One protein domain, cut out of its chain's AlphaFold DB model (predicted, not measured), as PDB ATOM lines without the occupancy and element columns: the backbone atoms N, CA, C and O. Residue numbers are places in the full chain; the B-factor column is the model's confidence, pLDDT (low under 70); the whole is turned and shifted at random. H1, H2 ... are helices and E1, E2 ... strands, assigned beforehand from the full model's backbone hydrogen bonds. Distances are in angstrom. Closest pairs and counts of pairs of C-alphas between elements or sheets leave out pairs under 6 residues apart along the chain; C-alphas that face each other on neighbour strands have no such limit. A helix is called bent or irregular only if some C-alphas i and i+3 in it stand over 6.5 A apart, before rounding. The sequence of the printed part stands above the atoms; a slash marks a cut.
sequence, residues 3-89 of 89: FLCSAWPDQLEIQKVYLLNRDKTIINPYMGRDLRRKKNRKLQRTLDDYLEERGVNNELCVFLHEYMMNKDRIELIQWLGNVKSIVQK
ATOM      1  N   PHE A   3     -29.887  -6.804  -3.314       84.94
ATOM      2  CA  PHE A   3     -29.850  -5.351  -3.297       84.94
ATOM      3  C   PHE A   3     -30.200  -4.886  -1.890       84.94
ATOM      4  O   PHE A   3     -31.134  -5.400  -1.277       84.94
ATOM      5  N   LEU A   4     -29.414  -3.957  -1.367       85.19
ATOM      6  CA  LEU A   4     -29.758  -3.195  -0.182       85.19
ATOM      7  C   LEU A   4     -30.250  -1.842  -0.670       85.19
ATOM      8  O   LEU A   4     -29.451  -1.066  -1.198       85.19
ATOM      9  N   CYS A   5     -31.542  -1.590  -0.503       85.75
ATOM     10  CA  CYS A   5     -32.179  -0.359  -0.937       85.75
ATOM     11  C   CYS A   5     -32.788   0.375   0.255       85.75
ATOM     12  O   CYS A   5     -33.275  -0.252   1.197       85.75
ATOM     13  N   SER A   6     -32.775   1.700   0.186       86.69
ATOM     14  CA  SER A   6     -33.615   2.559   1.007       86.69
ATOM     15  C   SER A   6     -34.834   2.949   0.194       86.69
ATOM     16  O   SER A   6     -34.693   3.541  -0.871       86.69
ATOM     17  N   ALA A   7     -36.014   2.600   0.693       88.31
ATOM     18  CA  ALA A   7     -37.258   3.166   0.200       88.31
ATOM     19  C   ALA A   7     -37.496   4.473   0.961       88.31
ATOM     20  O   ALA A   7     -37.668   4.449   2.182       88.31
ATOM     21  N   TRP A   8     -37.413   5.590   0.247       86.81
ATOM     22  CA  TRP A   8     -37.911   6.886   0.688       86.81
ATOM     23  C   TRP A   8     -39.326   7.093   0.123       86.81
ATOM     24  O   TRP A   8     -39.696   6.407  -0.836       86.81
ATOM     25  N   PRO A   9     -40.131   8.021   0.677       78.75
ATOM     26  CA  PRO A   9     -41.527   8.196   0.263       78.75
ATOM     27  C   PRO A   9     -41.694   8.519  -1.223       78.75
ATOM     28  O   PRO A   9     -42.709   8.188  -1.826       78.75
ATOM     29  N   ASP A  10     -40.690   9.167  -1.797       79.25
ATOM     30  CA  ASP A  10     -40.650   9.689  -3.155       79.25
ATOM     31  C   ASP A  10     -39.660   8.948  -4.067       79.25
ATOM     32  O   ASP A  10     -39.741   9.083  -5.289       79.25
ATOM     33  N   GLN A  11     -38.733   8.163  -3.506       80.81
ATOM     34  CA  GLN A  11     -37.660   7.554  -4.287       80.81
ATOM     35  C   GLN A  11     -37.114   6.253  -3.680       80.81
ATOM     36  O   GLN A  11     -36.812   6.166  -2.491       80.81
ATOM     37  N   LEU A  12     -36.845   5.269  -4.541       84.69
ATOM     38  CA  LEU A  12     -35.994   4.126  -4.214       84.69
ATOM     39  C   LEU A  12     -34.504   4.451  -4.434       84.69
ATOM     40  O   LEU A  12     -34.093   4.857  -5.520       84.69
ATOM     41  N   GLU A  13     -33.667   4.222  -3.423       84.25
ATOM     42  CA  GLU A  13     -32.217   4.399  -3.515       84.25
ATOM     43  C   GLU A  13     -31.474   3.077  -3.292       84.25
ATOM     44  O   GLU A  13     -31.544   2.475  -2.219       84.25
ATOM     45  N   ILE A  14     -30.689   2.638  -4.282       85.25
ATOM     46  CA  ILE A  14     -29.810   1.471  -4.144       85.25
ATOM     47  C   ILE A  14     -28.554   1.864  -3.355       85.25
ATOM     48  O   ILE A  14     -27.667   2.552  -3.863       85.25
ATOM     49  N   GLN A  15     -28.425   1.361  -2.127       80.94
ATOM     50  CA  GLN A  15     -27.243   1.587  -1.297       80.94
ATOM     51  C   GLN A  15     -26.094   0.642  -1.655       80.94
ATOM     52  O   GLN A  15     -24.942   1.066  -1.774       80.94
ATOM     53  N   LYS A  16     -26.380  -0.663  -1.751       77.38
ATOM     54  CA  LYS A  16     -25.360  -1.703  -1.955       77.38
ATOM     55  C   LYS A  16     -25.898  -2.847  -2.794       77.38
ATOM     56  O   LYS A  16     -27.073  -3.195  -2.725       77.38
ATOM     57  N   VAL A  17     -24.999  -3.481  -3.536       79.75
ATOM     58  CA  VAL A  17     -25.308  -4.630  -4.382       79.75
ATOM     59  C   VAL A  17     -24.346  -5.761  -4.046       79.75
ATOM     60  O   VAL A  17     -23.129  -5.589  -4.064       79.75
ATOM     61  N   TYR A  18     -24.898  -6.929  -3.737       75.75
ATOM     62  CA  TYR A  18     -24.151  -8.121  -3.359       75.75
ATOM     63  C   TYR A  18     -24.363  -9.225  -4.394       75.75
ATOM     64  O   TYR A  18     -25.494  -9.630  -4.689       75.75
ATOM     65  N   LEU A  19     -23.266  -9.768  -4.911       77.94
ATOM     66  CA  LEU A  19     -23.292 -11.009  -5.675       77.94
ATOM     67  C   LEU A  19     -23.239 -12.185  -4.697       77.94
ATOM     68  O   LEU A  19     -22.518 -12.150  -3.701       77.94
ATOM     69  N   LEU A  20     -24.060 -13.201  -4.956       73.44
ATOM     70  CA  LEU A  20     -24.184 -14.362  -4.083       73.44
ATOM     71  C   LEU A  20     -23.571 -15.601  -4.734       73.44
ATOM     72  O   LEU A  20     -23.864 -15.880  -5.894       73.44
ATOM     73  N   ASN A  21     -22.822 -16.339  -3.911       72.69
ATOM     74  CA  ASN A  21     -22.813 -17.796  -3.802       72.69
ATOM     75  C   ASN A  21     -23.830 -18.614  -4.605       72.69
ATOM     76  O   ASN A  21     -25.023 -18.363  -4.411       72.69
ATOM     77  N   ARG A  22     -23.431 -19.710  -5.272       69.62
ATOM     78  CA  ARG A  22     -24.349 -20.866  -5.435       69.62
ATOM     79  C   ARG A  22     -24.925 -21.316  -4.079       69.62
ATOM     80  O   ARG A  22     -26.119 -21.576  -3.986       69.62
ATOM     81  N   ASP A  23     -24.128 -21.219  -3.014       76.31
ATOM     82  CA  ASP A  23     -24.524 -21.553  -1.635       76.31
ATOM     83  C   ASP A  23     -25.153 -20.376  -0.862       76.31
ATOM     84  O   ASP A  23     -25.217 -20.384   0.364       76.31
ATOM     85  N   LYS A  24     -25.592 -19.313  -1.557       68.69
ATOM     86  CA  LYS A  24     -26.174 -18.078  -0.978       68.69
ATOM     87  C   LYS A  24     -25.270 -17.318   0.012       68.69
ATOM     88  O   LYS A  24     -25.726 -16.353   0.632       68.69
ATOM     89  N   THR A  25     -23.999 -17.687   0.124       68.31
ATOM     90  CA  THR A  25     -22.979 -16.975   0.901       68.31
ATOM     91  C   THR A  25     -22.453 -15.755   0.136       68.31
ATOM     92  O   THR A  25     -22.386 -15.739  -1.097       68.31
ATOM     93  N   ILE A  26     -22.120 -14.685   0.864       64.12
ATOM     94  CA  ILE A  26     -21.567 -13.453   0.285       64.12
ATOM     95  C   ILE A  26     -20.064 -13.673   0.095       64.12
ATOM     96  O   ILE A  26     -19.311 -13.665   1.059       64.12
ATOM     97  N   ILE A  27     -19.636 -13.898  -1.146       56.97
ATOM     98  CA  ILE A  27     -18.231 -14.206  -1.490       56.97
ATOM     99  C   ILE A  27     -17.365 -12.958  -1.418       56.97
ATOM    100  O   ILE A  27     -16.194 -12.994  -1.067       56.97
ATOM    101  N   ASN A  28     -17.948 -11.850  -1.849       57.03
ATOM    102  CA  ASN A  28     -17.274 -10.584  -1.965       57.03
ATOM    103  C   ASN A  28     -18.394  -9.549  -2.027       57.03
ATOM    104  O   ASN A  28     -19.098  -9.487  -3.046       57.03
ATOM    105  N   PRO A  29     -18.668  -8.790  -0.951       55.53
ATOM    106  CA  PRO A  29     -19.479  -7.606  -1.126       55.53
ATOM    107  C   PRO A  29     -18.695  -6.785  -2.138       55.53
ATOM    108  O   PRO A  29     -17.563  -6.406  -1.853       55.53
ATOM    109  N   TYR A  30     -19.222  -6.582  -3.345       52.09
ATOM    110  CA  TYR A  30     -18.577  -5.678  -4.281       52.09
ATOM    111  C   TYR A  30     -18.752  -4.281  -3.672       52.09
ATOM    112  O   TYR A  30     -19.658  -3.531  -4.014       52.09
ATOM    113  N   MET A  31     -17.901  -3.952  -2.695       53.19
ATOM    114  CA  MET A  31     -17.712  -2.645  -2.089       53.19
ATOM    115  C   MET A  31     -16.948  -1.788  -3.093       53.19
ATOM    116  O   MET A  31     -15.942  -1.161  -2.761       53.19
ATOM    117  N   GLY A  32     -17.384  -1.803  -4.359       46.91
ATOM    118  CA  GLY A  32     -16.895  -0.860  -5.345       46.91
ATOM    119  C   GLY A  32     -16.925   0.517  -4.695       46.91
ATOM    120  O   GLY A  32     -17.929   0.853  -4.064       46.91
ATOM    121  N   ARG A  33     -15.791   1.235  -4.765       48.50
ATOM    122  CA  ARG A  33     -15.603   2.601  -4.242       48.50
ATOM    123  C   ARG A  33     -16.931   3.340  -4.295       48.50
ATOM    124  O   ARG A  33     -17.339   3.633  -5.412       48.50
ATOM    125  N   ASP A  34     -17.557   3.552  -3.129       54.62
ATOM    126  CA  ASP A  34     -18.875   4.169  -2.914       54.62
ATOM    127  C   ASP A  34     -19.654   4.400  -4.221       54.62
ATOM    128  O   ASP A  34     -19.341   5.341  -4.956       54.62
ATOM    129  N   LEU A  35     -20.710   3.620  -4.495       55.78
ATOM    130  CA  LEU A  35     -21.642   3.907  -5.606       55.78
ATOM    131  C   LEU A  35     -22.086   5.388  -5.609       55.78
ATOM    132  O   LEU A  35     -22.314   5.973  -6.667       55.78
ATOM    133  N   ARG A  36     -22.105   6.017  -4.423       52.25
ATOM    134  CA  ARG A  36     -22.282   7.460  -4.205       52.25
ATOM    135  C   ARG A  36     -21.133   8.352  -4.714       52.25
ATOM    136  O   ARG A  36     -21.411   9.425  -5.236       52.25
ATOM    137  N   ARG A  37     -19.856   7.970  -4.565       52.44
ATOM    138  CA  ARG A  37     -18.681   8.821  -4.879       52.44
ATOM    139  C   ARG A  37     -18.276   8.811  -6.349       52.44
ATOM    140  O   ARG A  37     -17.795   9.826  -6.842       52.44
ATOM    141  N   LYS A  38     -18.449   7.699  -7.067       52.00
ATOM    142  CA  LYS A  38     -18.298   7.661  -8.532       52.00
ATOM    143  C   LYS A  38     -19.629   7.261  -9.147       52.00
ATOM    144  O   LYS A  38     -19.839   6.113  -9.524       52.00
ATOM    145  N   LYS A  39     -20.514   8.258  -9.252       57.72
ATOM    146  CA  LYS A  39     -21.822   8.197  -9.909       57.72
ATOM    147  C   LYS A  39     -21.657   7.882 -11.398       57.72
ATOM    148  O   LYS A  39     -21.738   8.767 -12.251       57.72
ATOM    149  N   ASN A  40     -21.402   6.623 -11.741       68.94
ATOM    150  CA  ASN A  40     -21.495   6.186 -13.124       68.94
ATOM    151  C   ASN A  40     -22.986   6.131 -13.481       68.94
ATOM    152  O   ASN A  40     -23.644   5.108 -13.303       68.94
ATOM    153  N   ARG A  41     -23.535   7.280 -13.907       73.56
ATOM    154  CA  ARG A  41     -24.978   7.501 -14.128       73.56
ATOM    155  C   ARG A  41     -25.616   6.442 -15.024       73.56
ATOM    156  O   ARG A  41     -26.785   6.134 -14.843       73.56
ATOM    157  N   LYS A  42     -24.851   5.885 -15.967       81.50
ATOM    158  CA  LYS A  42     -25.319   4.810 -16.845       81.50
ATOM    159  C   LYS A  42     -25.583   3.516 -16.071       81.50
ATOM    160  O   LYS A  42     -26.627   2.917 -16.265       81.50
ATOM    161  N   LEU A  43     -24.671   3.119 -15.180       81.56
ATOM    162  CA  LEU A  43     -24.824   1.899 -14.381       81.56
ATOM    163  C   LEU A  43     -25.975   2.011 -13.378       81.56
ATOM    164  O   LEU A  43     -26.692   1.038 -13.204       81.56
ATOM    165  N   GLN A  44     -26.158   3.177 -12.745       78.94
ATOM    166  CA  GLN A  44     -27.294   3.400 -11.838       78.94
ATOM    167  C   GLN A  44     -28.621   3.232 -12.571       78.94
ATOM    168  O   GLN A  44     -29.392   2.369 -12.189       78.94
ATOM    169  N   ARG A  45     -28.802   3.936 -13.698       83.25
ATOM    170  CA  ARG A  45     -30.017   3.817 -14.516       83.25
ATOM    171  C   ARG A  45     -30.311   2.372 -14.904       83.25
ATOM    172  O   ARG A  45     -31.402   1.907 -14.656       83.25
ATOM    173  N   THR A  46     -29.323   1.624 -15.397       87.06
ATOM    174  CA  THR A  46     -29.548   0.216 -15.767       87.06
ATOM    175  C   THR A  46     -29.931  -0.672 -14.576       87.06
ATOM    176  O   THR A  46     -30.663  -1.640 -14.752       87.06
ATOM    177  N   LEU A  47     -29.423  -0.390 -13.372       86.00
ATOM    178  CA  LEU A  47     -29.820  -1.123 -12.168       86.00
ATOM    179  C   LEU A  47     -31.211  -0.712 -11.680       86.00
ATOM    180  O   LEU A  47     -31.948  -1.578 -11.218       86.00
ATOM    181  N   ASP A  48     -31.557   0.568 -11.800       85.19
ATOM    182  CA  ASP A  48     -32.884   1.089 -11.481       85.19
ATOM    183  C   ASP A  48     -33.922   0.482 -12.443       85.19
ATOM    184  O   ASP A  48     -34.861  -0.156 -11.977       85.19
ATOM    185  N   ASP A  49     -33.669   0.521 -13.759       90.00
ATOM    186  CA  ASP A  49     -34.506  -0.108 -14.796       90.00
ATOM    187  C   ASP A  49     -34.702  -1.615 -14.511       90.00
ATOM    188  O   ASP A  49     -35.810  -2.146 -14.566       90.00
ATOM    189  N   TYR A  50     -33.630  -2.323 -14.125       90.94
ATOM    190  CA  TYR A  50     -33.679  -3.753 -13.782       90.94
ATOM    191  C   TYR A  50     -34.551  -4.066 -12.553       90.94
ATOM    192  O   TYR A  50     -35.151  -5.149 -12.473       90.94
ATOM    193  N   LEU A  51     -34.551  -3.177 -11.554       90.19
ATOM    194  CA  LEU A  51     -35.385  -3.299 -10.358       90.19
ATOM    195  C   LEU A  51     -36.840  -2.944 -10.667       90.19
ATOM    196  O   LEU A  51     -37.743  -3.643 -10.203       90.19
ATOM    197  N   GLU A  52     -37.056  -1.933 -11.501       91.06
ATOM    198  CA  GLU A  52     -38.377  -1.491 -11.932       91.06
ATOM    199  C   GLU A  52     -39.098  -2.581 -12.742       91.06
ATOM    200  O   GLU A  52     -40.239  -2.917 -12.429       91.06
ATOM    201  N   GLU A  53     -38.402  -3.263 -13.662       93.19
ATOM    202  CA  GLU A  53     -38.917  -4.447 -14.378       93.19
ATOM    203  C   GLU A  53     -39.320  -5.603 -13.443       93.19
ATOM    204  O   GLU A  53     -40.129  -6.460 -13.801       93.19
ATOM    205  N   ARG A  54     -38.757  -5.652 -12.231       90.62
ATOM    206  CA  ARG A  54     -39.094  -6.645 -11.197       90.62
ATOM    207  C   ARG A  54     -40.205  -6.186 -10.257       90.62
ATOM    208  O   ARG A  54     -40.496  -6.894  -9.294       90.62
ATOM    209  N   GLY A  55     -40.801  -5.024 -10.512       89.00
ATOM    210  CA  GLY A  55     -41.825  -4.419  -9.662       89.00
ATOM    211  C   GLY A  55     -41.266  -3.766  -8.398       89.00
ATOM    212  O   GLY A  55     -42.030  -3.408  -7.507       89.00
ATOM    213  N   VAL A  56     -39.944  -3.607  -8.289       90.31
ATOM    214  CA  VAL A  56     -39.318  -2.838  -7.209       90.31
ATOM    215  C   VAL A  56     -39.194  -1.393  -7.686       90.31
ATOM    216  O   VAL A  56     -38.141  -0.964  -8.147       90.31
ATOM    217  N   ASN A  57     -40.312  -0.673  -7.628       88.12
ATOM    218  CA  ASN A  57     -40.478   0.674  -8.168       88.12
ATOM    219  C   ASN A  57     -40.917   1.678  -7.080       88.12
ATOM    220  O   ASN A  57     -41.026   1.346  -5.893       88.12
ATOM    221  N   ASN A  58     -41.178   2.924  -7.481       87.31
ATOM    222  CA  ASN A  58     -41.620   3.970  -6.554       87.31
ATOM    223  C   ASN A  58     -43.020   3.700  -5.972       87.31
ATOM    224  O   ASN A  58     -43.273   4.050  -4.824       87.31
ATOM    225  N   GLU A  59     -43.911   3.031  -6.708       89.94
ATOM    226  CA  GLU A  59     -45.235   2.637  -6.203       89.94
ATOM    227  C   GLU A  59     -45.115   1.659  -5.024       89.94
ATOM    228  O   GLU A  59     -45.753   1.847  -3.987       89.94
ATOM    229  N   LEU A  60     -44.213   0.676  -5.127       90.81
ATOM    230  CA  LEU A  60     -43.887  -0.205  -4.009       90.81
ATOM    231  C   LEU A  60     -43.324   0.584  -2.818       90.81
ATOM    232  O   LEU A  60     -43.626   0.244  -1.678       90.81
ATOM    233  N   CYS A  61     -42.532   1.635  -3.051       89.62
ATOM    234  CA  CYS A  61     -42.016   2.476  -1.967       89.62
ATOM    235  C   CYS A  61     -43.149   3.183  -1.218       89.62
ATOM    236  O   CYS A  61     -43.181   3.126   0.012       89.62
ATOM    237  N   VAL A  62     -44.111   3.769  -1.938       90.94
ATOM    238  CA  VAL A  62     -45.303   4.394  -1.338       90.94
ATOM    239  C   VAL A  62     -46.081   3.373  -0.507       90.94
ATOM    240  O   VAL A  62     -46.345   3.612   0.672       90.94
ATOM    241  N   PHE A  63     -46.354   2.197  -1.078       92.38
ATOM    242  CA  PHE A  63     -47.028   1.116  -0.360       92.38
ATOM    243  C   PHE A  63     -46.265   0.693   0.903       92.38
ATOM    244  O   PHE A  63     -46.860   0.534   1.968       92.38
ATOM    245  N   LEU A  64     -44.941   0.527   0.814       92.94
ATOM    246  CA  LEU A  64     -44.106   0.151   1.954       92.94
ATOM    247  C   LEU A  64     -44.158   1.203   3.061       92.94
ATOM    248  O   LEU A  64     -44.199   0.831   4.233       92.94
ATOM    249  N   HIS A  65     -44.189   2.491   2.716       91.12
ATOM    250  CA  HIS A  65     -44.322   3.559   3.700       91.12
ATOM    251  C   HIS A  65     -45.654   3.489   4.447       91.12
ATOM    252  O   HIS A  65     -45.659   3.481   5.681       91.12
ATOM    253  N   GLU A  66     -46.770   3.371   3.729       92.12
ATOM    254  CA  GLU A  66     -48.093   3.232   4.346       92.12
ATOM    255  C   GLU A  66     -48.186   1.966   5.205       92.12
ATOM    256  O   GLU A  66     -48.646   2.003   6.352       92.12
ATOM    257  N   TYR A  67     -47.677   0.849   4.682       94.62
ATOM    258  CA  TYR A  67     -47.645  -0.425   5.384       94.62
ATOM    259  C   TYR A  67     -46.813  -0.345   6.670       94.62
ATOM    260  O   TYR A  67     -47.274  -0.798   7.718       94.62
ATOM    261  N   MET A  68     -45.620   0.258   6.628       94.25
ATOM    262  CA  MET A  68     -44.768   0.443   7.809       94.25
ATOM    263  C   MET A  68     -45.436   1.324   8.863       94.25
ATOM    264  O   MET A  68     -45.408   0.970  10.038       94.25
ATOM    265  N   MET A  69     -46.107   2.409   8.463       93.44
ATOM    266  CA  MET A  69     -46.864   3.246   9.399       93.44
ATOM    267  C   MET A  69     -48.028   2.496  10.055       93.44
ATOM    268  O   MET A  69     -48.326   2.714  11.228       93.44
ATOM    269  N   ASN A  70     -48.729   1.644   9.308       96.19
ATOM    270  CA  ASN A  70     -49.815   0.846   9.870       96.19
ATOM    271  C   ASN A  70     -49.283  -0.250  10.802       96.19
ATOM    272  O   ASN A  70     -49.815  -0.458  11.892       96.19
ATOM    273  N   LYS A  71     -48.203  -0.920  10.392       96.81
ATOM    274  CA  LYS A  71     -47.546  -1.960  11.180       96.81
ATOM    275  C   LYS A  71     -47.041  -1.415  12.515       96.81
ATOM    276  O   LYS A  71     -47.354  -2.007  13.539       96.81
ATOM    277  N   ASP A  72     -46.346  -0.279  12.506       96.31
ATOM    278  CA  ASP A  72     -45.828   0.371  13.718       96.31
ATOM    279  C   ASP A  72     -46.948   0.662  14.732       96.31
ATOM    280  O   ASP A  72     -46.853   0.306  15.905       96.31
ATOM    281  N   ARG A  73     -48.084   1.195  14.260       96.44
ATOM    282  CA  ARG A  73     -49.264   1.434  15.108       96.44
ATOM    283  C   ARG A  73     -49.816   0.149  15.721       96.44
ATOM    284  O   ARG A  73     -50.119   0.123  16.913       96.44
ATOM    285  N   ILE A  74     -49.972  -0.902  14.917       97.56
ATOM    286  CA  ILE A  74     -50.502  -2.191  15.382       97.56
ATOM    287  C   ILE A  74     -49.551  -2.824  16.401       97.56
ATOM    288  O   ILE A  74     -49.999  -3.266  17.460       97.56
ATOM    289  N   GLU A  75     -48.249  -2.837  16.112       97.81
ATOM    290  CA  GLU A  75     -47.228  -3.396  16.999       97.81
ATOM    291  C   GLU A  75     -47.147  -2.623  18.318       97.81
ATOM    292  O   GLU A  75     -47.069  -3.246  19.377       97.81
ATOM    293  N   LEU A  76     -47.268  -1.291  18.293       97.50
ATOM    294  CA  LEU A  76     -47.311  -0.477  19.507       97.50
ATOM    295  C   LEU A  76     -48.511  -0.833  20.394       97.50
ATOM    296  O   LEU A  76     -48.356  -1.013  21.602       97.50
ATOM    297  N   ILE A  77     -49.706  -0.967  19.810       97.44
ATOM    298  CA  ILE A  77     -50.916  -1.345  20.557       97.44
ATOM    299  C   ILE A  77     -50.750  -2.737  21.178       97.44
ATOM    300  O   ILE A  77     -51.041  -2.927  22.361       97.44
ATOM    301  N   GLN A  78     -50.255  -3.704  20.402       97.50
ATOM    302  CA  GLN A  78     -49.993  -5.059  20.889       97.50
ATOM    303  C   GLN A  78     -48.958  -5.062  22.017       97.50
ATOM    304  O   GLN A  78     -49.159  -5.709  23.046       97.50
ATOM    305  N   TRP A  79     -47.876  -4.300  21.860       98.00
ATOM    306  CA  TRP A  79     -46.835  -4.170  22.869       98.00
ATOM    307  C   TRP A  79     -47.373  -3.567  24.170       98.00
ATOM    308  O   TRP A  79     -47.138  -4.126  25.239       98.00
ATOM    309  N   LEU A  80     -48.172  -2.497  24.099       97.38
ATOM    310  CA  LEU A  80     -48.817  -1.905  25.276       97.38
ATOM    311  C   LEU A  80     -49.771  -2.889  25.967       97.38
ATOM    312  O   LEU A  80     -49.805  -2.950  27.197       97.38
ATOM    313  N   GLY A  81     -50.510  -3.692  25.197       96.75
ATOM    314  CA  GLY A  81     -51.339  -4.775  25.731       96.75
ATOM    315  C   GLY A  81     -50.519  -5.806  26.512       96.75
ATOM    316  O   GLY A  81     -50.879  -6.166  27.636       96.75
ATOM    317  N   ASN A  82     -49.373  -6.213  25.962       96.31
ATOM    318  CA  ASN A  82     -48.446  -7.128  26.625       96.31
ATOM    319  C   ASN A  82     -47.889  -6.521  27.918       96.31
ATOM    320  O   ASN A  82     -47.952  -7.165  28.966       96.31
ATOM    321  N   VAL A  83     -47.422  -5.268  27.886       96.94
ATOM    322  CA  VAL A  83     -46.925  -4.556  29.077       96.94
ATOM    323  C   VAL A  83     -47.998  -4.480  30.161       96.94
ATOM    324  O   VAL A  83     -47.729  -4.816  31.313       96.94
ATOM    325  N   LYS A  84     -49.234  -4.116  29.804       95.88
ATOM    326  CA  LYS A  84     -50.354  -4.074  30.751       95.88
ATOM    327  C   LYS A  84     -50.579  -5.430  31.425       95.88
ATOM    328  O   LYS A  84     -50.742  -5.473  32.639       95.88
ATOM    329  N   SER A  85     -50.550  -6.526  30.664       94.62
ATOM    330  CA  SER A  85     -50.728  -7.877  31.218       94.62
ATOM    331  C   SER A  85     -49.604  -8.310  32.163       94.62
ATOM    332  O   SER A  85     -49.853  -9.086  33.080       94.62
ATOM    333  N   ILE A  86     -48.381  -7.809  31.952       95.94
ATOM    334  CA  ILE A  86     -47.243  -8.053  32.844       95.94
ATOM    335  C   ILE A  86     -47.418  -7.263  34.143       95.94
ATOM    336  O   ILE A  86     -47.184  -7.813  35.206       95.94
ATOM    337  N   VAL A  87     -47.853  -6.002  34.064       95.38
ATOM    338  CA  VAL A  87     -48.035  -5.128  35.240       95.38
ATOM    339  C   VAL A  87     -49.238  -5.535  36.100       95.38
ATOM    340  O   VAL A  87     -49.256  -5.271  37.296       95.38
ATOM    341  N   GLN A  88     -50.264  -6.141  35.499       90.62
ATOM    342  CA  GLN A  88     -51.457  -6.618  36.212       90.62
ATOM    343  C   GLN A  88     -51.302  -8.025  36.816       90.62
ATOM    344  O   GLN A  88     -52.236  -8.494  37.467       90.62
ATOM    345  N   LYS A  89     -50.169  -8.697  36.583       57.50
ATOM    346  CA  LYS A  89     -49.779  -9.939  37.263       57.50
ATOM    347  C   LYS A  89     -48.950  -9.629  38.500       57.50
ATOM    348  O   LYS A  89     -49.110 -10.390  39.476       57.50
TER     349      LYS A  89
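Overview. This is residues 3 to 89 of the 89 residues of an uncharacterized protein of Gossypium mustelinum (UniProt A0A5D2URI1). A small head, in which the helix H1 and a narrow, bent sheet lie together, bears one long helical arm: residues 67 to 89, mostly H2, stick out. The 87 printed residues run E1, E2, E3, H1, H2; the sheet E1 - E2 - E3 is antiparallel, the class mixed. The whole is extended, radius of gyration of the C-alphas 19.0 A, spanning 59 by 31 by 25 A.

Arrangement. E1, residues 3 to 7, and E2, residues 12 to 20, form a hairpin; N 4 and O 16, 2.8 A apart, are within hydrogen-bond range. E2 bends by 64 degrees at residue 15 and forms a hairpin with E3, residues 26 to 29, completing a meander, each strand the antiparallel neighbour of the one before; no N and O of E2 and E3 are within hydrogen-bond range. H1, residues 41 to 52, only grazes the sheet; its closest C-alphas with E2, Ile 14 and Asp 48, are 8.0 A apart. H2, residues 58 to 87, only grazes it too; its closest C-alphas with E1, Ala 7 and Cys 61, are 5.3 A apart. In H1 and H2 every O i to N i+4 pair is within hydrogen-bond range.

Along the chain. E1 begins at C-alpha 3 (-29.850, -5.351, -3.297). E2 measures 21.9 A, H1 16.3 A and H2 43.3 A, ending at C-alpha 87 (-48.035, -5.128, 35.240).

Size, cuts and confidence. The farthest C-alphas, Lys 42 and Lys 89, are 61.2 A apart. The printed part has no cut; the E3 to H1 link is long. Residues 22, 24 to 40 and 89 have pLDDT under 70.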